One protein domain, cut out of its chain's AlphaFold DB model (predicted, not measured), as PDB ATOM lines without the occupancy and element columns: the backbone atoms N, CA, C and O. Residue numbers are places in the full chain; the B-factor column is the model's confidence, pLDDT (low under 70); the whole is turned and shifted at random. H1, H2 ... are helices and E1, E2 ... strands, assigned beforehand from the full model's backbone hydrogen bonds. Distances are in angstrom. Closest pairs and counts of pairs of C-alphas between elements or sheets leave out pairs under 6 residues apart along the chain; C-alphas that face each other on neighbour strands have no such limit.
ATOM      1  N   LEU A1089     112.212 153.811 117.094       89.88
ATOM      2  CA  LEU A1089     112.595 152.467 116.675       89.88
ATOM      3  C   LEU A1089     112.371 152.351 115.159       89.88
ATOM      4  O   LEU A1089     111.275 152.593 114.658       89.88
ATOM      5  N   LEU A1090     113.428 152.019 114.424       85.88
ATOM      6  CA  LEU A1090     113.410 151.906 112.972       85.88
ATOM      7  C   LEU A1090     112.601 150.668 112.564       85.88
ATOM      8  O   LEU A1090     112.995 149.555 112.904       85.88
ATOM      9  N   ASP A1091     111.534 150.837 111.779       75.44
ATOM     10  CA  ASP A1091     110.733 149.722 111.242       75.44
ATOM     11  C   ASP A1091     111.451 149.001 110.081       75.44
ATOM     12  O   ASP A1091     111.039 149.018 108.919       75.44
ATOM     13  N   ARG A1092     112.636 148.448 110.375       73.81
ATOM     14  CA  ARG A1092     113.476 147.718 109.422       73.81
ATOM     15  C   ARG A1092     114.497 146.835 110.137       73.81
ATOM     16  O   ARG A1092     115.527 147.311 110.623       73.81
ATOM     17  N   ARG A1093     114.293 145.521 110.042       81.19
ATOM     18  CA  ARG A1093     115.274 144.513 110.471       81.19
ATOM     19  C   ARG A1093     116.592 144.624 109.694       81.19
ATOM     20  O   ARG A1093     116.590 144.854 108.482       81.19
ATOM     21  N   LYS A1094     117.715 144.361 110.368       80.25
ATOM     22  CA  LYS A1094     119.014 144.055 109.728       80.25
ATOM     23  C   LYS A1094     119.535 142.699 110.223       80.25
ATOM     24  O   LYS A1094     119.049 142.176 111.222       80.25
ATOM     25  N   GLY A1095     120.494 142.120 109.501       81.06
ATOM     26  CA  GLY A1095     121.123 140.844 109.852       81.06
ATOM     27  C   GLY A1095     122.467 141.022 110.561       81.06
ATOM     28  O   GLY A1095     123.333 141.714 110.026       81.06
ATOM     29  N   LYS A1096     122.674 140.353 111.701       82.44
ATOM     30  CA  LYS A1096     123.987 140.175 112.357       82.44
ATOM     31  C   LYS A1096     124.335 138.683 112.355       82.44
ATOM     32  O   LYS A1096     123.493 137.858 112.696       82.44
ATOM     33  N   LYS A1097     125.548 138.315 111.937       84.56
ATOM     34  CA  LYS A1097     126.022 136.922 112.022       84.56
ATOM     35  C   LYS A1097     126.431 136.599 113.458       84.56
ATOM     36  O   LYS A1097     127.172 137.372 114.057       84.56
ATOM     37  N   LEU A1098     125.973 135.462 113.973       82.56
ATOM     38  CA  LEU A1098     126.335 134.892 115.273       82.56
ATOM     39  C   LEU A1098     126.504 133.376 115.124       82.56
ATOM     40  O   LEU A1098     125.908 132.772 114.231       82.56
ATOM     41  N   LYS A1099     127.281 132.737 115.997       83.44
ATOM     42  CA  LYS A1099     127.415 131.276 115.998       83.44
ATOM     43  C   LYS A1099     126.248 130.615 116.723       83.44
ATOM     44  O   LYS A1099     125.811 131.087 117.769       83.44
ATOM     45  N   ASN A1100     125.747 129.499 116.207       80.19
ATOM     46  CA  ASN A1100     124.848 128.635 116.974       80.19
ATOM     47  C   ASN A1100     125.634 127.721 117.938       80.19
ATOM     48  O   ASN A1100     126.865 127.730 117.963       80.19
ATOM     49  N   ILE A1101     124.922 126.895 118.713       74.06
ATOM     50  CA  ILE A1101     125.520 125.944 119.672       74.06
ATOM     51  C   ILE A1101     126.428 124.874 119.029       74.06
ATOM     52  O   ILE A1101     127.169 124.205 119.739       74.06
ATOM     53  N   TYR A1102     126.395 124.735 117.700       79.94
ATOM     54  CA  TYR A1102     127.245 123.833 116.914       79.94
ATOM     55  C   TYR A1102     128.413 124.566 116.226       79.94
ATOM     56  O   TYR A1102     129.136 123.971 115.435       79.94
ATOM     57  N   GLY A1103     128.599 125.865 116.499       75.94
ATOM     58  CA  GLY A1103     129.680 126.688 115.950       75.94
ATOM     59  C   GLY A1103     129.439 127.253 114.543       75.94
ATOM     60  O   GLY A1103     130.290 127.999 114.054       75.94
ATOM     61  N   ASN A1104     128.299 126.946 113.915       82.44
ATOM     62  CA  ASN A1104     127.952 127.402 112.566       82.44
ATOM     63  C   ASN A1104     127.446 128.851 112.570       82.44
ATOM     64  O   ASN A1104     126.678 129.233 113.457       82.44
ATOM     65  N   ASP A1105     127.807 129.620 111.539       82.56
ATOM     66  CA  ASP A1105     127.246 130.948 111.261       82.56
ATOM     67  C   ASP A1105     125.725 130.873 111.044       82.56
ATOM     68  O   ASP A1105     125.244 130.178 110.149       82.56
ATOM     69  N   VAL A1106     124.973 131.659 111.813       82.12
ATOM     70  CA  VAL A1106     123.528 131.862 111.661       82.12
ATOM     71  C   VAL A1106     123.225 133.363 111.717       82.12
ATOM     72  O   VAL A1106     123.892 134.129 112.415       82.12
ATOM     73  N   GLN A1107     122.239 133.813 110.943       85.44
ATOM     74  CA  GLN A1107     121.890 135.228 110.820       85.44
ATOM     75  C   GLN A1107     120.759 135.612 111.784       85.44
ATOM     76  O   GLN A1107     119.614 135.218 111.587       85.44
ATOM     77  N   LEU A1108     121.087 136.419 112.795       84.62
ATOM     78  CA  LEU A1108     120.130 137.072 113.684       84.62
ATOM     79  C   LEU A1108     119.444 138.233 112.960       84.62
ATOM     80  O   LEU A1108     120.113 139.167 112.514       84.62
ATOM     81  N   TRP A1109     118.116 138.201 112.885       86.00
ATOM     82  CA  TRP A1109     117.298 139.252 112.275       86.00
ATOM     83  C   TRP A1109     116.761 140.220 113.334       86.00
ATOM     84  O   TRP A1109     115.631 140.094 113.812       86.00
ATOM     85  N   GLN A1110     117.585 141.197 113.700       86.62
ATOM     86  CA  GLN A1110     117.321 142.114 114.808       86.62
ATOM     87  C   GLN A1110     116.504 143.353 114.385       86.62
ATOM     88  O   GLN A1110     116.800 143.973 113.358       86.62
ATOM     89  N   ASN A1111     115.504 143.724 115.191       88.75
ATOM     90  CA  ASN A1111     114.753 144.981 115.114       88.75
ATOM     91  C   ASN A1111     115.072 145.861 116.336       88.75
ATOM     92  O   ASN A1111     114.261 146.039 117.242       88.75
ATOM     93  N   THR A1112     116.321 146.323 116.386       88.81
ATOM     94  CA  THR A1112     116.956 146.949 117.561       88.81
ATOM     95  C   THR A1112     117.516 148.344 117.268       88.81
ATOM     96  O   THR A1112     118.116 148.964 118.144       88.81
ATOM     97  N   PHE A1113     117.361 148.841 116.038       89.31
ATOM     98  CA  PHE A1113     117.958 150.102 115.601       89.31
ATOM     99  C   PHE A1113     117.080 151.291 115.981       89.31
ATOM    100  O   PHE A1113     115.932 151.369 115.557       89.31
ATOM    101  N   VAL A1114     117.641 152.245 116.716       91.12
ATOM    102  CA  VAL A1114     116.996 153.515 117.055       91.12
ATOM    103  C   VAL A1114     117.566 154.623 116.180       91.12
ATOM    104  O   VAL A1114     118.782 154.813 116.106       91.12
ATOM    105  N   LYS A1115     116.673 155.369 115.531       90.88
ATOM    106  CA  LYS A1115     116.946 156.645 114.873       90.88
ATOM    107  C   LYS A1115     117.057 157.739 115.936       90.88
ATOM    108  O   LYS A1115     116.169 157.901 116.771       90.88
ATOM    109  N   VAL A1116     118.153 158.488 115.871       88.94
ATOM    110  CA  VAL A1116     118.517 159.566 116.797       88.94
ATOM    111  C   VAL A1116     118.673 160.873 116.008       88.94
ATOM    112  O   VAL A1116     119.388 160.874 115.001       88.94
ATOM    113  N   PRO A1117     118.051 161.991 116.430       84.50
ATOM    114  CA  PRO A1117     118.239 163.297 115.800       84.50
ATOM    115  C   PRO A1117     119.718 163.697 115.709       84.50
ATOM    116  O   PRO A1117     120.435 163.685 116.711       84.50
ATOM    117  N   GLN A1118     120.178 164.088 114.514       79.19
ATOM    118  CA  GLN A1118     121.601 164.344 114.247       79.19
ATOM    119  C   GLN A1118     122.192 165.458 115.134       79.19
ATOM    120  O   GLN A1118     123.340 165.367 115.562       79.19
ATOM    121  N   ILE A1119     121.380 166.459 115.493       73.00
ATOM    122  CA  ILE A1119     121.755 167.552 116.404       73.00
ATOM    123  C   ILE A1119     122.187 167.056 117.797       73.00
ATOM    124  O   ILE A1119     123.137 167.583 118.372       73.00
ATOM    125  N   LEU A1120     121.561 165.993 118.321       80.50
ATOM    126  CA  LEU A1120     121.921 165.421 119.622       80.50
ATOM    127  C   LEU A1120     123.276 164.696 119.570       80.50
ATOM    128  O   LEU A1120     123.947 164.607 120.593       80.50
ATOM    129  N   ILE A1121     123.684 164.221 118.388       83.06
ATOM    130  CA  ILE A1121     124.955 163.521 118.133       83.06
ATOM    131  C   ILE A1121     126.105 164.500 117.875       83.06
ATOM    132  O   ILE A1121     127.236 164.235 118.274       83.06
ATOM    133  N   ASP A1122     125.839 165.616 117.191       73.38
ATOM    134  CA  ASP A1122     126.863 166.627 116.895       73.38
ATOM    135  C   ASP A1122     127.121 167.589 118.069       73.38
ATOM    136  O   ASP A1122     128.174 168.232 118.122       73.38
ATOM    137  N   ASN A1123     126.213 167.646 119.050       68.88
ATOM    138  CA  ASN A1123     126.476 168.287 120.333       68.88
ATOM    139  C   ASN A1123     127.414 167.418 121.202       68.88
ATOM    140  O   ASN A1123     127.086 166.297 121.596       68.88
ATOM    141  N   LYS A1124     128.585 167.968 121.539       72.81
ATOM    142  CA  LYS A1124     129.626 167.307 122.348       72.81
ATOM    143  C   LYS A1124     129.263 167.140 123.824       72.81
ATOM    144  O   LYS A1124     129.892 166.338 124.503       72.81
ATOM    145  N   GLU A1125     128.285 167.897 124.313       76.81
ATOM    146  CA  GLU A1125     127.830 167.851 125.706       76.81
ATOM    147  C   GLU A1125     126.704 166.823 125.915       76.81
ATOM    148  O   GLU A1125     126.360 166.510 127.054       76.81
ATOM    149  N   THR A1126     126.153 166.242 124.838       82.62
ATOM    150  CA  THR A1126     125.152 165.174 124.945       82.62
ATOM    151  C   THR A1126     125.786 163.855 125.394       82.62
ATOM    152  O   THR A1126     126.542 163.223 124.646       82.62
ATOM    153  N   LYS A1127     125.393 163.388 126.582       89.50
ATOM    154  CA  LYS A1127     125.682 162.047 127.100       89.50
ATOM    155  C   LYS A1127     124.527 161.107 126.743       89.50
ATOM    156  O   LYS A1127     123.381 161.338 127.124       89.50
ATOM    157  N   PHE A1128     124.834 160.021 126.041       90.88
ATOM    158  CA  PHE A1128     123.908 158.909 125.813       90.88
ATOM    159  C   PHE A1128     124.213 157.814 126.835       90.88
ATOM    160  O   PHE A1128     125.366 157.411 126.969       90.88
ATOM    161  N   ILE A1129     123.212 157.341 127.572       91.19
ATOM    162  CA  ILE A1129     123.385 156.401 128.684       91.19
ATOM    163  C   ILE A1129     122.429 155.222 128.500       91.19
ATOM    164  O   ILE A1129     121.228 155.391 128.315       91.19
ATOM    165  N   PHE A1130     122.971 154.015 128.558       89.69
ATOM    166  CA  PHE A1130     122.233 152.763 128.537       89.69
ATOM    167  C   PHE A1130     122.040 152.260 129.971       89.69
ATOM    168  O   PHE A1130     123.022 152.127 130.703       89.69
ATOM    169  N   LYS A1131     120.799 151.965 130.367       88.38
ATOM    170  CA  LYS A1131     120.458 151.294 131.631       88.38
ATOM    171  C   LYS A1131     119.943 149.892 131.318       88.38
ATOM    172  O   LYS A1131     119.028 149.744 130.513       88.38
ATOM    173  N   ILE A1132     120.501 148.874 131.961       85.44
ATOM    174  CA  ILE A1132     119.926 147.524 131.994       85.44
ATOM    175  C   ILE A1132     120.098 146.962 133.396       85.44
ATOM    176  O   ILE A1132     121.179 147.074 133.981       85.44
ATOM    177  N   ASP A1133     119.008 146.420 133.939       79.44
ATOM    178  CA  ASP A1133     118.864 146.208 135.379       79.44
ATOM    179  C   ASP A1133     119.271 147.514 136.120       79.44
ATOM    180  O   ASP A1133     118.899 148.610 135.683       79.44
ATOM    181  N   ASP A1134     120.093 147.436 137.168       74.50
ATOM    182  CA  ASP A1134     120.596 148.611 137.904       74.50
ATOM    183  C   ASP A1134     121.887 149.215 137.309       74.50
ATOM    184  O   ASP A1134     122.473 150.148 137.861       74.50
ATOM    185  N   THR A1135     122.375 148.693 136.176       80.50
ATOM    186  CA  THR A1135     123.676 149.083 135.608       80.50
ATOM    187  C   THR A1135     123.541 150.173 134.546       80.50
ATOM    188  O   THR A1135     123.015 149.936 133.457       80.50
ATOM    189  N   TYR A1136     124.117 151.344 134.827       86.75
ATOM    190  CA  TYR A1136     124.238 152.472 133.899       86.75
ATOM    191  C   TYR A1136     125.583 152.423 133.146       86.75
ATOM    192  O   TYR A1136     126.633 152.181 133.746       86.75
ATOM    193  N   LYS A1137     125.573 152.653 131.826       87.00
ATOM    194  CA  LYS A1137     126.767 152.683 130.956       87.00
ATOM    195  C   LYS A1137     126.664 153.805 129.927       87.00
ATOM    196  O   LYS A1137     125.667 153.900 129.221       87.00
ATOM    197  N   GLU A1138     127.698 154.629 129.785       87.38
ATOM    198  CA  GLU A1138     127.719 155.689 128.769       87.38
ATOM    199  C   GLU A1138     128.074 155.123 127.383       87.38
ATOM    200  O   GLU A1138     129.069 154.411 127.213       87.38
ATOM    201  N   ILE A1139     127.259 155.453 126.383       88.44
ATOM    202  CA  ILE A1139     127.425 155.060 124.987       88.44
ATOM    203  C   ILE A1139     128.347 156.079 124.308       88.44
ATOM    204  O   ILE A1139     128.009 157.255 124.168       88.44
ATOM    205  N   LYS A1140     129.513 155.627 123.836       84.50
ATOM    206  CA  LYS A1140     130.466 156.487 123.119       84.50
ATOM    207  C   LYS A1140     129.883 156.947 121.776       84.50
ATOM    208  O   LYS A1140     129.385 156.130 121.004       84.50
ATOM    209  N   GLN A1141     130.021 158.235 121.449       80.31
ATOM    210  CA  GLN A1141     129.465 158.832 120.219       80.31
ATOM    211  C   GLN A1141     129.980 158.190 118.908       80.31
ATOM    212  O   GLN A1141     129.319 158.283 117.879       80.31
ATOM    213  N   ASN A1142     131.121 157.487 118.925       81.00
ATOM    214  CA  ASN A1142     131.638 156.754 117.760       81.00
ATOM    215  C   ASN A1142     130.908 155.426 117.467       81.00
ATOM    216  O   ASN A1142     131.215 154.784 116.467       81.00
ATOM    217  N   LEU A1143     129.967 155.007 118.321       84.12
ATOM    218  CA  LEU A1143     129.123 153.820 118.126       84.12
ATOM    219  C   LEU A1143     127.841 154.108 117.320       84.12
ATOM    220  O   LEU A1143     127.046 153.199 117.088       84.12
ATOM    221  N   PHE A1144     127.628 155.363 116.912       87.50
ATOM    222  CA  PHE A1144     126.466 155.805 116.146       87.50
ATOM    223  C   PHE A1144     126.819 155.908 114.657       87.50
ATOM    224  O   PHE A1144     127.788 156.566 114.274       87.50
ATOM    225  N   ILE A1145     126.011 155.281 113.803       85.62
ATOM    226  CA  ILE A1145     126.176 155.312 112.346       85.62
ATOM    227  C   ILE A1145     125.487 156.575 111.825       85.62
ATOM    228  O   ILE A1145     124.264 156.666 111.890       85.62
ATOM    229  N   LYS A1146     126.250 157.556 111.328       80.81
ATOM    230  CA  LYS A1146     125.682 158.792 110.765       80.81
ATOM    231  C   LYS A1146     125.091 158.542 109.374       80.81
ATOM    232  O   LYS A1146     125.800 158.098 108.475       80.81
ATOM    233  N   GLU A1147     123.817 158.875 109.214       77.94
ATOM    234  CA  GLU A1147     123.109 159.006 107.937       77.94
ATOM    235  C   GLU A1147     122.981 160.512 107.599       77.94
ATOM    236  O   GLU A1147     123.517 161.367 108.306       77.94
ATOM    237  N   SER A1148     122.288 160.886 106.518       64.88
ATOM    238  CA  SER A1148     122.279 162.284 106.042       64.88
ATOM    239  C   SER A1148     121.632 163.300 107.000       64.88
ATOM    240  O   SER A1148     122.075 164.445 107.059       64.88
ATOM    241  N   ASN A1149     120.579 162.897 107.725       70.19
ATOM    242  CA  ASN A1149     119.748 163.787 108.556       70.19
ATOM    243  C   ASN A1149     119.561 163.268 110.002       70.19
ATOM    244  O   ASN A1149     118.858 163.884 110.799       70.19
ATOM    245  N   TYR A1150     120.126 162.107 110.332       83.62
ATOM    246  CA  TYR A1150     119.977 161.413 111.616       83.62
ATOM    247  C   TYR A1150     121.145 160.441 111.811       83.62
ATOM    248  O   TYR A1150     121.856 160.133 110.856       83.62
ATOM    249  N   ALA A1151     121.306 159.899 113.016       87.56
ATOM    250  CA  ALA A1151     122.174 158.749 113.247       87.56
ATOM    251  C   ALA A1151     121.365 157.514 113.657       87.56
ATOM    252  O   ALA A1151     120.262 157.627 114.192       87.56
ATOM    253  N   LEU A1152     121.925 156.331 113.425       89.19
ATOM    254  CA  LEU A1152     121.413 155.063 113.931       89.19
ATOM    255  C   LEU A1152     122.286 154.562 115.081       89.19
ATOM    256  O   LEU A1152     123.505 154.451 114.937       89.19
ATOM    257  N   TYR A1153     121.645 154.184 116.182       89.44
ATOM    258  CA  TYR A1153     122.240 153.356 117.228       89.44
ATOM    259  C   TYR A1153     121.601 151.970 117.215       89.44
ATOM    260  O   TYR A1153     120.410 151.841 116.948       89.44
ATOM    261  N   ASP A1154     122.375 150.933 117.511       87.81
ATOM    262  CA  ASP A1154     121.852 149.587 117.739       87.81
ATOM    263  C   ASP A1154     121.720 149.348 119.248       87.81
ATOM    264  O   ASP A1154     122.723 149.288 119.954       87.81
ATOM    265  N   LEU A1155     120.495 149.173 119.756       86.31
ATOM    266  CA  LEU A1155     120.263 148.811 121.161       86.31
ATOM    267  C   LEU A1155     120.854 147.434 121.512       86.31
ATOM    268  O   LEU A1155     121.011 147.115 122.686       86.31
ATOM    269  N   PHE A1156     121.193 146.610 120.515       78.38
ATOM    270  CA  PHE A1156     121.894 145.332 120.663       78.38
ATOM    271  C   PHE A1156     123.407 145.430 120.341       78.38
ATOM    272  O   PHE A1156     124.070 144.433 120.037       78.38
ATOM    273  N   ASN A1157     123.995 146.629 120.443       69.44
ATOM    274  CA  ASN A1157     125.432 146.848 120.257       69.44
ATOM    275  C   ASN A1157     126.263 146.297 121.434       69.44
ATOM    276  O   ASN A1157     126.724 147.036 122.304       69.44
ATOM    277  N   GLN A1158     126.401 144.972 121.469       64.06
ATOM    278  CA  GLN A1158     127.189 144.201 122.428       64.06
ATOM    279  C   GLN A1158     127.982 143.103 121.700       64.06
ATOM    280  O   GLN A1158     127.535 142.571 120.671       64.06
ATOM    281  N   ASP A1159     129.135 142.738 122.270       61.69
ATOM    282  CA  ASP A1159     130.117 141.778 121.736       61.69
ATOM    283  C   ASP A1159     129.695 140.300 121.884       61.69
ATOM    284  O   ASP A1159     130.524 139.406 122.052       61.69
ATOM    285  N   PHE A1160     128.391 140.025 121.822       73.19
ATOM    286  CA  PHE A1160     127.879 138.661 121.739       73.19
ATOM    287  C   PHE A1160     128.313 138.012 120.425       73.19
ATOM    288  O   PHE A1160     128.209 138.615 119.352       73.19
ATOM    289  N   ASN A1161     128.771 136.769 120.526       72.88
ATOM    290  CA  ASN A1161     129.284 135.955 119.429       72.88
ATOM    291  C   ASN A1161     128.466 134.667 119.225       72.88
ATOM    292  O   ASN A1161     128.587 134.036 118.172       72.88
ATOM    293  N   ILE A1162     127.634 134.273 120.196       79.75
ATOM    294  CA  ILE A1162     126.897 133.004 120.207       79.75
ATOM    295  C   ILE A1162     125.408 133.262 120.484       79.75
ATOM    296  O   ILE A1162     125.052 133.958 121.428       79.75
ATOM    297  N   LEU A1163     124.510 132.648 119.706       78.00
ATOM    298  CA  LEU A1163     123.053 132.813 119.843       78.00
ATOM    299  C   LEU A1163     122.518 132.505 121.249       78.00
ATOM    300  O   LEU A1163     121.554 133.130 121.675       78.00
ATOM    301  N   LYS A1164     123.151 131.586 121.987       77.75
ATOM    302  CA  LYS A1164     122.752 131.254 123.362       77.75
ATOM    303  C   LYS A1164     122.882 132.446 124.320       77.75
ATOM    304  O   LYS A1164     122.137 132.556 125.283       77.75
ATOM    305  N   GLU A1165     123.786 133.382 124.042       79.06
ATOM    306  CA  GLU A1165     123.985 134.572 124.874       79.06
ATOM    307  C   GLU A1165     122.766 135.519 124.821       79.06
ATOM    308  O   GLU A1165     122.556 136.309 125.739       79.06
ATOM    309  N   LEU A1166     121.899 135.378 123.806       81.12
ATOM    310  CA  LEU A1166     120.627 136.101 123.685       81.12
ATOM    311  C   LEU A1166     119.598 135.677 124.744       81.12
ATOM    312  O   LEU A1166     118.753 136.486 125.129       81.12
ATOM    313  N   GLU A1167     119.681 134.444 125.256       78.19
ATOM    314  CA  GLU A1167     118.823 133.953 126.344       78.19
ATOM    315  C   GLU A1167     119.006 134.804 127.615       78.19
ATOM    316  O   GLU A1167     118.044 135.043 128.340       78.19
ATOM    317  N   LEU A1168     120.215 135.340 127.840       79.81
ATOM    318  CA  LEU A1168     120.574 136.156 129.009       79.81
ATOM    319  C   LEU A1168     119.965 137.569 128.994       79.81
ATOM    320  O   LEU A1168     119.925 138.228 130.036       79.81
ATOM    321  N   ILE A1169     119.520 138.047 127.826       81.31
ATOM    322  CA  ILE A1169     118.853 139.348 127.665       81.31
ATOM    323  C   ILE A1169     117.366 139.220 127.315       81.31
ATOM    324  O   ILE A1169     116.666 140.231 127.303       81.31
ATOM    325  N   ASN A1170     116.858 138.014 127.042       87.12
ATOM    326  CA  ASN A1170     115.458 137.829 126.673       87.12
ATOM    327  C   ASN A1170     114.526 138.261 127.817       87.12
ATOM    328  O   ASN A1170     114.777 137.960 128.982       87.12
ATOM    329  N   TYR A1171     113.469 139.002 127.487       86.88
ATOM    330  CA  TYR A1171     112.549 139.648 128.429       86.88
ATOM    331  C   TYR A1171     113.186 140.620 129.442       86.88
ATOM    332  O   TYR A1171     112.472 141.139 130.306       86.88
ATOM    333  N   LYS A1172     114.483 140.951 129.332       87.38
ATOM    334  CA  LYS A1172     115.073 142.013 130.154       87.38
ATOM    335  C   LYS A1172     114.520 143.375 129.759       87.38
ATOM    336  O   LYS A1172     114.442 143.719 128.575       87.38
ATOM    337  N   LYS A1173     114.178 144.155 130.785       89.56
ATOM    338  CA  LYS A1173     113.846 145.574 130.674       89.56
ATOM    339  C   LYS A1173     115.135 146.385 130.622       89.56
ATOM    340  O   LYS A1173     116.062 146.136 131.389       89.56
ATOM    341  N   ALA A1174     115.165 147.367 129.738       90.44
ATOM    342  CA  ALA A1174     116.265 148.305 129.603       90.44
ATOM    343  C   ALA A1174     115.720 149.708 129.305       90.44
ATOM    344  O   ALA A1174     114.551 149.879 128.941       90.44
ATOM    345  N   SER A1175     116.578 150.712 129.458       92.31
ATOM    346  CA  SER A1175     116.289 152.087 129.066       92.31
ATOM    347  C   SER A1175     117.448 152.663 128.261       92.31
ATOM    348  O   SER A1175     118.614 152.426 128.580       92.31
ATOM    349  N   ILE A1176     117.133 153.494 127.269       92.69
ATOM    350  CA  ILE A1176     118.089 154.458 126.720       92.69
ATOM    351  C   ILE A1176     117.728 155.851 127.236       92.69
ATOM    352  O   ILE A1176     116.577 156.284 127.175       92.69
ATOM    353  N   ILE A1177     118.725 156.523 127.797       93.19
ATOM    354  CA  ILE A1177     118.638 157.847 128.400       93.19
ATOM    355  C   ILE A1177     119.524 158.787 127.578       93.19
ATOM    356  O   ILE A1177     120.644 158.435 127.204       93.19
ATOM    357  N   VAL A1178     119.029 159.987 127.297       91.25
ATOM    358  CA  VAL A1178     119.793 161.067 126.666       91.25
ATOM    359  C   VAL A1178     119.799 162.239 127.630       91.25
ATOM    360  O   VAL A1178     118.735 162.728 127.996       91.25
ATOM    361  N   LEU A1179     120.986 162.687 128.029       87.88
ATOM    362  CA  LEU A1179     121.175 163.916 128.793       87.88
ATOM    363  C   LEU A1179     121.905 164.910 127.893       87.88
ATOM    364  O   LEU A1179     123.056 164.685 127.522       87.88
ATOM    365  N   SER A1180     121.229 165.986 127.510       79.00
ATOM    366  CA  SER A1180     121.772 167.059 126.676       79.00
ATOM    367  C   SER A1180     121.392 168.411 127.285       79.00
ATOM    368  O   SER A1180     120.291 168.523 127.828       79.00
ATOM    369  N   PRO A1181     122.201 169.476 127.117       63.91
ATOM    370  CA  PRO A1181     121.767 170.844 127.421       63.91
ATOM    371  C   PRO A1181     120.436 171.226 126.748       63.91
ATOM    372  O   PRO A1181     119.714 172.092 127.227       63.91
ATOM    373  N   LEU A1182     120.105 170.564 125.634       65.69
ATOM    374  CA  LEU A1182     118.913 170.818 124.829       65.69
ATOM    375  C   LEU A1182     117.660 170.101 125.375       65.69
ATOM    376  O   LEU A1182     116.562 170.652 125.320       65.69
ATOM    377  N   VAL A1183     117.804 168.875 125.898       78.00
ATOM    378  CA  VAL A1183     116.697 168.012 126.355       78.00
ATOM    379  C   VAL A1183     117.204 166.859 127.232       78.00
ATOM    380  O   VAL A1183     118.302 166.344 127.012       78.00
ATOM    381  N   GLU A1184     116.376 166.404 128.173       86.81
ATOM    382  CA  GLU A1184     116.522 165.093 128.814       86.81
ATOM    383  C   GLU A1184     115.472 164.133 128.241       86.81
ATOM    384  O   GLU A1184     114.293 164.472 128.162       86.81
ATOM    385  N   LEU A1185     115.872 162.927 127.840       90.88
ATOM    386  CA  LEU A1185     114.963 161.897 127.329       90.88
ATOM    387  C   LEU A1185     115.223 160.574 128.043       90.88
ATOM    388  O   LEU A1185     116.376 160.210 128.270       90.88
ATOM    389  N   LYS A1186     114.164 159.814 128.321       92.88
ATOM    390  CA  LYS A1186     114.239 158.427 128.786       92.88
ATOM    391  C   LYS A1186     113.227 157.590 128.017       92.88
ATOM    392  O   LYS A1186     112.033 157.873 128.055       92.88
ATOM    393  N   TYR A1187     113.713 156.558 127.339       93.50
ATOM    394  CA  TYR A1187     112.895 155.584 126.627       93.50
ATOM    395  C   TYR A1187     113.095 154.222 127.278       93.50
ATOM    396  O   TYR A1187     114.228 153.745 127.356       93.50
ATOM    397  N   ASN A1188     112.013 153.607 127.752       91.69
ATOM    398  CA  ASN A1188     112.029 152.227 128.236       91.69
ATOM    399  C   ASN A1188     111.773 151.266 127.073       91.69
ATOM    400  O   ASN A1188     111.161 151.650 126.084       91.69
ATOM    401  N   PHE A1189     112.215 150.015 127.208       92.12
ATOM    402  CA  PHE A1189     111.835 148.914 126.324       92.12
ATOM    403  C   PHE A1189     112.115 147.547 126.966       92.12
ATOM    404  O   PHE A1189     112.734 147.446 128.026       92.12
ATOM    405  N   THR A1190     111.654 146.479 126.315       91.88
ATOM    406  CA  THR A1190     111.935 145.080 126.685       91.88
ATOM    407  C   THR A1190     112.424 144.301 125.464       91.88
ATOM    408  O   THR A1190     111.837 144.421 124.388       91.88
ATOM    409  N   TYR A1191     113.476 143.492 125.611       89.75
ATOM    410  CA  TYR A1191     113.923 142.589 124.542       89.75
ATOM    411  C   TYR A1191     112.996 141.371 124.400       89.75
ATOM    412  O   TYR A1191     112.532 140.813 125.393       89.75
ATOM    413  N   ASN A1192     112.778 140.908 123.171       89.06
ATOM    414  CA  ASN A1192     112.043 139.681 122.858       89.06
ATOM    415  C   ASN A1192     112.838 138.871 121.823       89.06
ATOM    416  O   ASN A1192     112.870 139.216 120.642       89.06
ATOM    417  N   TYR A1193     113.507 137.814 122.279       85.31
ATOM    418  CA  TYR A1193     114.183 136.833 121.435       85.31
ATOM    419  C   TYR A1193     113.260 135.634 121.186       85.31
ATOM    420  O   TYR A1193     112.668 135.094 122.123       85.31
ATOM    421  N   ARG A1194     113.140 135.221 119.918       79.19
ATOM    422  CA  ARG A1194     112.275 134.113 119.476       79.19
ATOM    423  C   ARG A1194     113.090 133.025 118.787       79.19
ATOM    424  O   ARG A1194     114.044 133.324 118.069       79.19
ATOM    425  N   GLU A1195     112.639 131.779 118.930       59.03
ATOM    426  CA  GLU A1195     113.321 130.542 118.499       59.03
ATOM    427  C   GLU A1195     113.743 130.510 117.014       59.03
ATOM    428  O   GLU A1195     114.667 129.793 116.643       59.03
ATOM    429  N   LEU A1196     113.122 131.333 116.162       59.44
ATOM    430  CA  LEU A1196     113.437 131.477 114.734       59.44
ATOM    431  C   LEU A1196     114.538 132.520 114.433       59.44
ATOM    432  O   LEU A1196     114.609 133.053 113.330       59.44
ATOM    433  N   VAL A1197     115.416 132.803 115.401       76.56
ATOM    434  CA  VAL A1197     116.565 133.724 115.272       76.56
ATOM    435  C   VAL A1197     116.174 135.191 114.999       76.56
ATOM    436  O   VAL A1197     116.828 135.911 114.238       76.56
ATOM    437  N   TYR A1198     115.125 135.663 115.676       83.12
ATOM    438  CA  TYR A1198     114.701 137.071 115.675       83.12
ATOM    439  C   TYR A1198     114.901 137.694 117.058       83.12
ATOM    440  O   TYR A1198     114.552 137.071 118.060       83.12
ATOM    441  N   LEU A1199     115.418 138.926 117.107       86.31
ATOM    442  CA  LEU A1199     115.524 139.737 118.325       86.31
ATOM    443  C   LEU A1199     114.783 141.060 118.123       86.31
ATOM    444  O   LEU A1199     115.178 141.863 117.281       86.31
ATOM    445  N   ASP A1200     113.739 141.286 118.908       87.44
ATOM    446  CA  ASP A1200     112.893 142.475 118.848       87.44
ATOM    447  C   ASP A1200     113.025 143.345 120.093       87.44
ATOM    448  O   ASP A1200     113.279 142.861 121.196       87.44
ATOM    449  N   VAL A1201     112.800 144.643 119.904       88.50
ATOM    450  CA  VAL A1201     112.614 145.631 120.966       88.50
ATOM    451  C   VAL A1201     111.124 145.959 121.038       88.50
ATOM    452  O   VAL A1201     110.539 146.395 120.048       88.50
ATOM    453  N   LEU A1202     110.500 145.725 122.193       88.25
ATOM    454  CA  LEU A1202     109.069 145.947 122.425       88.25
ATOM    455  C   LEU A1202     108.829 147.059 123.451       88.25
ATOM    456  O   LEU A1202     109.601 147.209 124.400       88.25
ATOM    457  N   GLY A1203     107.731 147.802 123.271       85.12
ATOM    458  CA  GLY A1203     107.327 148.892 124.166       85.12
ATOM    459  C   GLY A1203     108.326 150.049 124.206       85.12
ATOM    460  O   GLY A1203     108.594 150.562 125.286       85.12
ATOM    461  N   PHE A1204     108.931 150.395 123.059       89.12
ATOM    462  CA  PHE A1204     109.911 151.480 122.945       89.12
ATOM    463  C   PHE A1204     109.218 152.849 123.004       89.12
ATOM    464  O   PHE A1204     108.877 153.437 121.978       89.12
ATOM    465  N   GLU A1205     108.989 153.336 124.220       86.62
ATOM    466  CA  GLU A1205     108.200 154.542 124.492       86.62
ATOM    467  C   GLU A1205     108.920 155.480 125.466       86.62
ATOM    468  O   GLU A1205     109.662 155.043 126.353       86.62
ATOM    469  N   GLN A1206     108.685 156.786 125.304       87.81
ATOM    470  CA  GLN A1206     109.208 157.809 126.207       87.81
ATOM    471  C   GLN A1206     108.437 157.793 127.529       87.81
ATOM    472  O   GLN A1206     107.211 157.903 127.539       87.81
ATOM    473  N   VAL A1207     109.162 157.710 128.640       88.88
ATOM    474  CA  VAL A1207     108.610 157.610 129.998       88.88
ATOM    475  C   VAL A1207     109.208 158.673 130.912       88.88
ATOM    476  O   VAL A1207     110.301 159.183 130.657       88.88
ATOM    477  N   SER A1208     108.529 158.970 132.015       89.38
ATOM    478  CA  SER A1208     109.064 159.869 133.033       89.38
ATOM    479  C   SER A1208     110.269 159.260 133.776       89.38
ATOM    480  O   SER A1208     110.358 158.045 134.023       89.38
ATOM    481  N   PHE A1209     111.204 160.118 134.181       90.38
ATOM    482  CA  PHE A1209     112.219 159.784 135.179       90.38
ATOM    483  C   PHE A1209     111.549 159.579 136.545       90.38
ATOM    484  O   PHE A1209     110.557 160.232 136.876       90.38
ATOM    485  N   THR A1210     112.084 158.660 137.345       89.31
ATOM    486  CA  THR A1210     111.760 158.559 138.777       89.31
ATOM    487  C   THR A1210     112.752 159.388 139.603       89.31
ATOM    488  O   THR A1210     113.851 159.662 139.111       89.31
ATOM    489  N   PRO A1211     112.427 159.750 140.859       86.69
ATOM    490  CA  PRO A1211     113.411 160.353 141.763       86.69
ATOM    491  C   PRO A1211     114.641 159.450 141.967       86.69
ATOM    492  O   PRO A1211     115.767 159.930 142.035       86.69
ATOM    493  N   GLU A1212     114.442 158.128 141.963       86.06
ATOM    494  CA  GLU A1212     115.520 157.135 141.991       86.06
ATOM    495  C   GLU A1212     116.421 157.206 140.742       86.06
ATOM    496  O   GLU A1212     117.646 157.186 140.866       86.06
ATOM    497  N   ASP A1213     115.850 157.336 139.536       85.94
ATOM    498  CA  ASP A1213     116.648 157.505 138.315       85.94
ATOM    499  C   ASP A1213     117.501 158.780 138.373       85.94
ATOM    500  O   ASP A1213     118.627 158.751 137.884       85.94
ATOM    501  N   LYS A1214     116.989 159.874 138.957       82.88
ATOM    502  CA  LYS A1214     117.736 161.134 139.120       82.88
ATOM    503  C   LYS A1214     118.917 160.964 140.076       82.88
ATOM    504  O   LYS A1214     120.051 161.139 139.635       82.88
ATOM    505  N   ASN A1215     118.674 160.479 141.297       82.62
ATOM    506  CA  ASN A1215     119.728 160.196 142.281       82.62
ATOM    507  C   ASN A1215     120.832 159.277 141.708       82.62
ATOM    508  O   ASN A1215     122.025 159.496 141.928       82.62
ATOM    509  N   ASN A1216     120.444 158.240 140.956       84.44
ATOM    510  CA  ASN A1216     121.387 157.292 140.358       84.44
ATOM    511  C   ASN A1216     122.166 157.881 139.166       84.44
ATOM    512  O   ASN A1216     123.325 157.518 138.958       84.44
ATOM    513  N   LEU A1217     121.565 158.792 138.389       83.56
ATOM    514  CA  LEU A1217     122.243 159.498 137.295       83.56
ATOM    515  C   LEU A1217     123.241 160.543 137.804       83.56
ATOM    516  O   LEU A1217     124.323 160.658 137.232       83.56
ATOM    517  N   GLU A1218     122.914 161.259 138.878       80.12
ATOM    518  CA  GLU A1218     123.811 162.226 139.526       80.12
ATOM    519  C   GLU A1218     125.081 161.521 140.021       80.12
ATOM    520  O   GLU A1218     126.179 161.813 139.540       80.12
ATOM    521  N   GLN A1219     124.929 160.459 140.822       80.50
ATOM    522  CA  GLN A1219     126.058 159.629 141.260       80.50
ATOM    523  C   GLN A1219     126.862 159.005 140.105       80.50
ATOM    524  O   GLN A1219     128.058 158.745 140.253       80.50
ATOM    525  N   PHE A1220     126.223 158.691 138.972       79.06
ATOM    526  CA  PHE A1220     126.904 158.152 137.789       79.06
ATOM    527  C   PHE A1220     127.753 159.213 137.069       79.06
ATOM    528  O   PHE A1220     128.785 158.876 136.485       79.06
ATOM    529  N   ILE A1221     127.338 160.481 137.116       72.50
ATOM    530  CA  ILE A1221     128.085 161.608 136.553       72.50
ATOM    531  C   ILE A1221     129.280 161.956 137.451       72.50
ATOM    532  O   ILE A1221     130.398 162.020 136.945       72.50
ATOM    533  N   GLU A1222     129.069 162.099 138.762       67.31
ATOM    534  CA  GLU A1222     130.113 162.477 139.732       67.31
ATOM    535  C   GLU A1222     131.280 161.480 139.758       67.31
ATOM    536  O   GLU A1222     132.432 161.867 139.559       67.31
ATOM    537  N   LYS A1223     130.989 160.169 139.854       58.19
ATOM    538  CA  LYS A1223     131.983 159.065 139.864       58.19
ATOM    539  C   LYS A1223     132.826 158.947 138.578       58.19
ATOM    540  O   LYS A1223     133.596 157.990 138.424       58.19
ATOM    541  N   LYS A1224     132.638 159.870 137.632       49.53
ATOM    542  CA  LYS A1224     133.300 159.957 136.331       49.53
ATOM    543  C   LYS A1224     134.001 161.305 136.092       49.53
ATOM    544  O   LYS A1224     134.629 161.449 135.048       49.53
ATOM    545  N   GLU A1225     133.912 162.263 137.019       41.28
ATOM    546  CA  GLU A1225     134.791 163.447 137.043       41.28
ATOM    547  C   GLU A1225     136.045 163.198 137.910       41.28
ATOM    548  O   GLU A1225     137.096 163.774 137.642       41.28
ATOM    549  N   ASP A1226     135.984 162.236 138.840       32.44
ATOM    550  CA  ASP A1226     137.120 161.721 139.631       32.44
ATOM    551  C   ASP A1226     138.027 160.705 138.876       32.44
ATOM    552  O   ASP A1226     138.750 159.926 139.512       32.44
ATOM    553  N   LYS A1227     137.966 160.625 137.534       30.16
ATOM    554  CA  LYS A1227     138.675 159.611 136.714       30.16
ATOM    555  C   LYS A1227     139.178 160.105 135.356       30.16
ATOM    556  O   LYS A1227     140.341 159.771 135.043       30.16
TER     557      LYS A1227
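What this domain is: This is residues 1089 to 1227 of the 1227 residues of an uncharacterized protein of Halarcobacter ebronensis (UniProt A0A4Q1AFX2). A strongly twisted sheet of seven strands, curled like part of a barrel, makes the main body, with E1 and E2 at one edge and E4 and E5 at the other. E2 runs on into E3, which makes a small separate ribbon with E6; H2 packs on E1 and E8, and H3 lies slantwise over E4 and E5, with residues 1222 to 1227 sticking out as a tail. The printed part has 139 residues, with three named helices and nine named strands in the order E1 E2 E3 H1 E4 E5 E6 H2 E7 E8 E9 H3, and its class is mixed, helices and strands. The large sheet is mixed, in the order E1 E2 E9 E8 E7 E4 E5, and the ribbon E3 E6 is antiparallel. The whole is compact, with a radius of gyration of the C-alphas of 15.9 A and spans of 46 by 35 by 31 A.

Where its parts are: In the large sheet, E1 is residues 1094 to 1099, beginning at C-alpha 1094 (119.014, 144.055, 109.728), and E2 is residues 1105 to 1111, 19.2 A long. E9 is residues 1198 to 1206, 23.9 A long, and E8, the longest strand, is residues 1184 to 1194, 32.6 A from C-alpha 1184 (116.522, 165.093, 128.814) to C-alpha 1194. E7 is residues 1173 to 1179, 19.8 A long, E4 is residues 1127 to 1132, 16.4 A long, and E5 is residues 1135 to 1139. The second sheet has E3, residues 1113 to 1117, and E6, residues 1150 to 1154. The helices are H1, residues 1118 to 1122, H2, residues 1163 to 1168, and H3, residues 1211 to 1222, which is 17.0 A long and ends at C-alpha 1222 (130.113, 162.477, 139.732).

How they stand to each other: From edge to edge of the large sheet the strands' lines turn by 59 degrees and the way across it turns by 143 degrees. The edge strand E1 forms a hairpin with E2, with N 1096 and O 1108 at 2.9 A. E2 and E9 are parallel, at 21 degrees, with N 1111 and O 1199 at 2.8 A. E7, E8 and E9 form a meander, each strand the antiparallel neighbour of the one before; N 1192 and O 1200 are 2.8 A apart between E8 and E9, and N 1176 and O 1187 are 2.9 A apart between E7 and E8. E7 and E4 are antiparallel, with N 1129 and O 1177 at 2.8 A. E4 and the edge strand E5 form a hairpin, with N 1130 and O 1137 at 2.8 A. E2 runs on into E3 across one residue, at 44 degrees. E3 and E6 are antiparallel, with N 1114 and O 1153 at 2.8 A, and both are apart from E7 and E4. H2 is on the large sheet, and the closest C-alphas of H2 and E1 are those of Leu 1163 and Leu 1098, 6.0 A apart; those of H2 and E8 are Leu 1166 and Tyr 1193, 6.9 A apart. H3 is on the sheet at a height of 10.0 A, over E4 and E5, and runs slantwise to the strands, at 57 degrees to E4 on the local plane. The closest C-alphas of H3 and E5 are those of Phe 1220 and Tyr 1136, 7.4 A apart. H1 only grazes the sheet, with residues 1120 to 1121. In H1 and H3 every O i to N i+4 pair is within hydrogen-bond range; H2 has 0 of 2, and 3 of 3 O i to N i+3 pairs.

The domain as a whole: The C-alphas farthest apart are those of Tyr 1102 and Pro 1181, 48.5 A. The printed part has no cut and ends at the chain's last residue, 1227. No link is long; those from E5 to E6 and from E6 to H2 are short, and the others are tight. The mean pLDDT of the printed part is 81.3, and 15 residues are under 70, among them residues 1157 to 1159 and residues 1222 to 1227, which stand free.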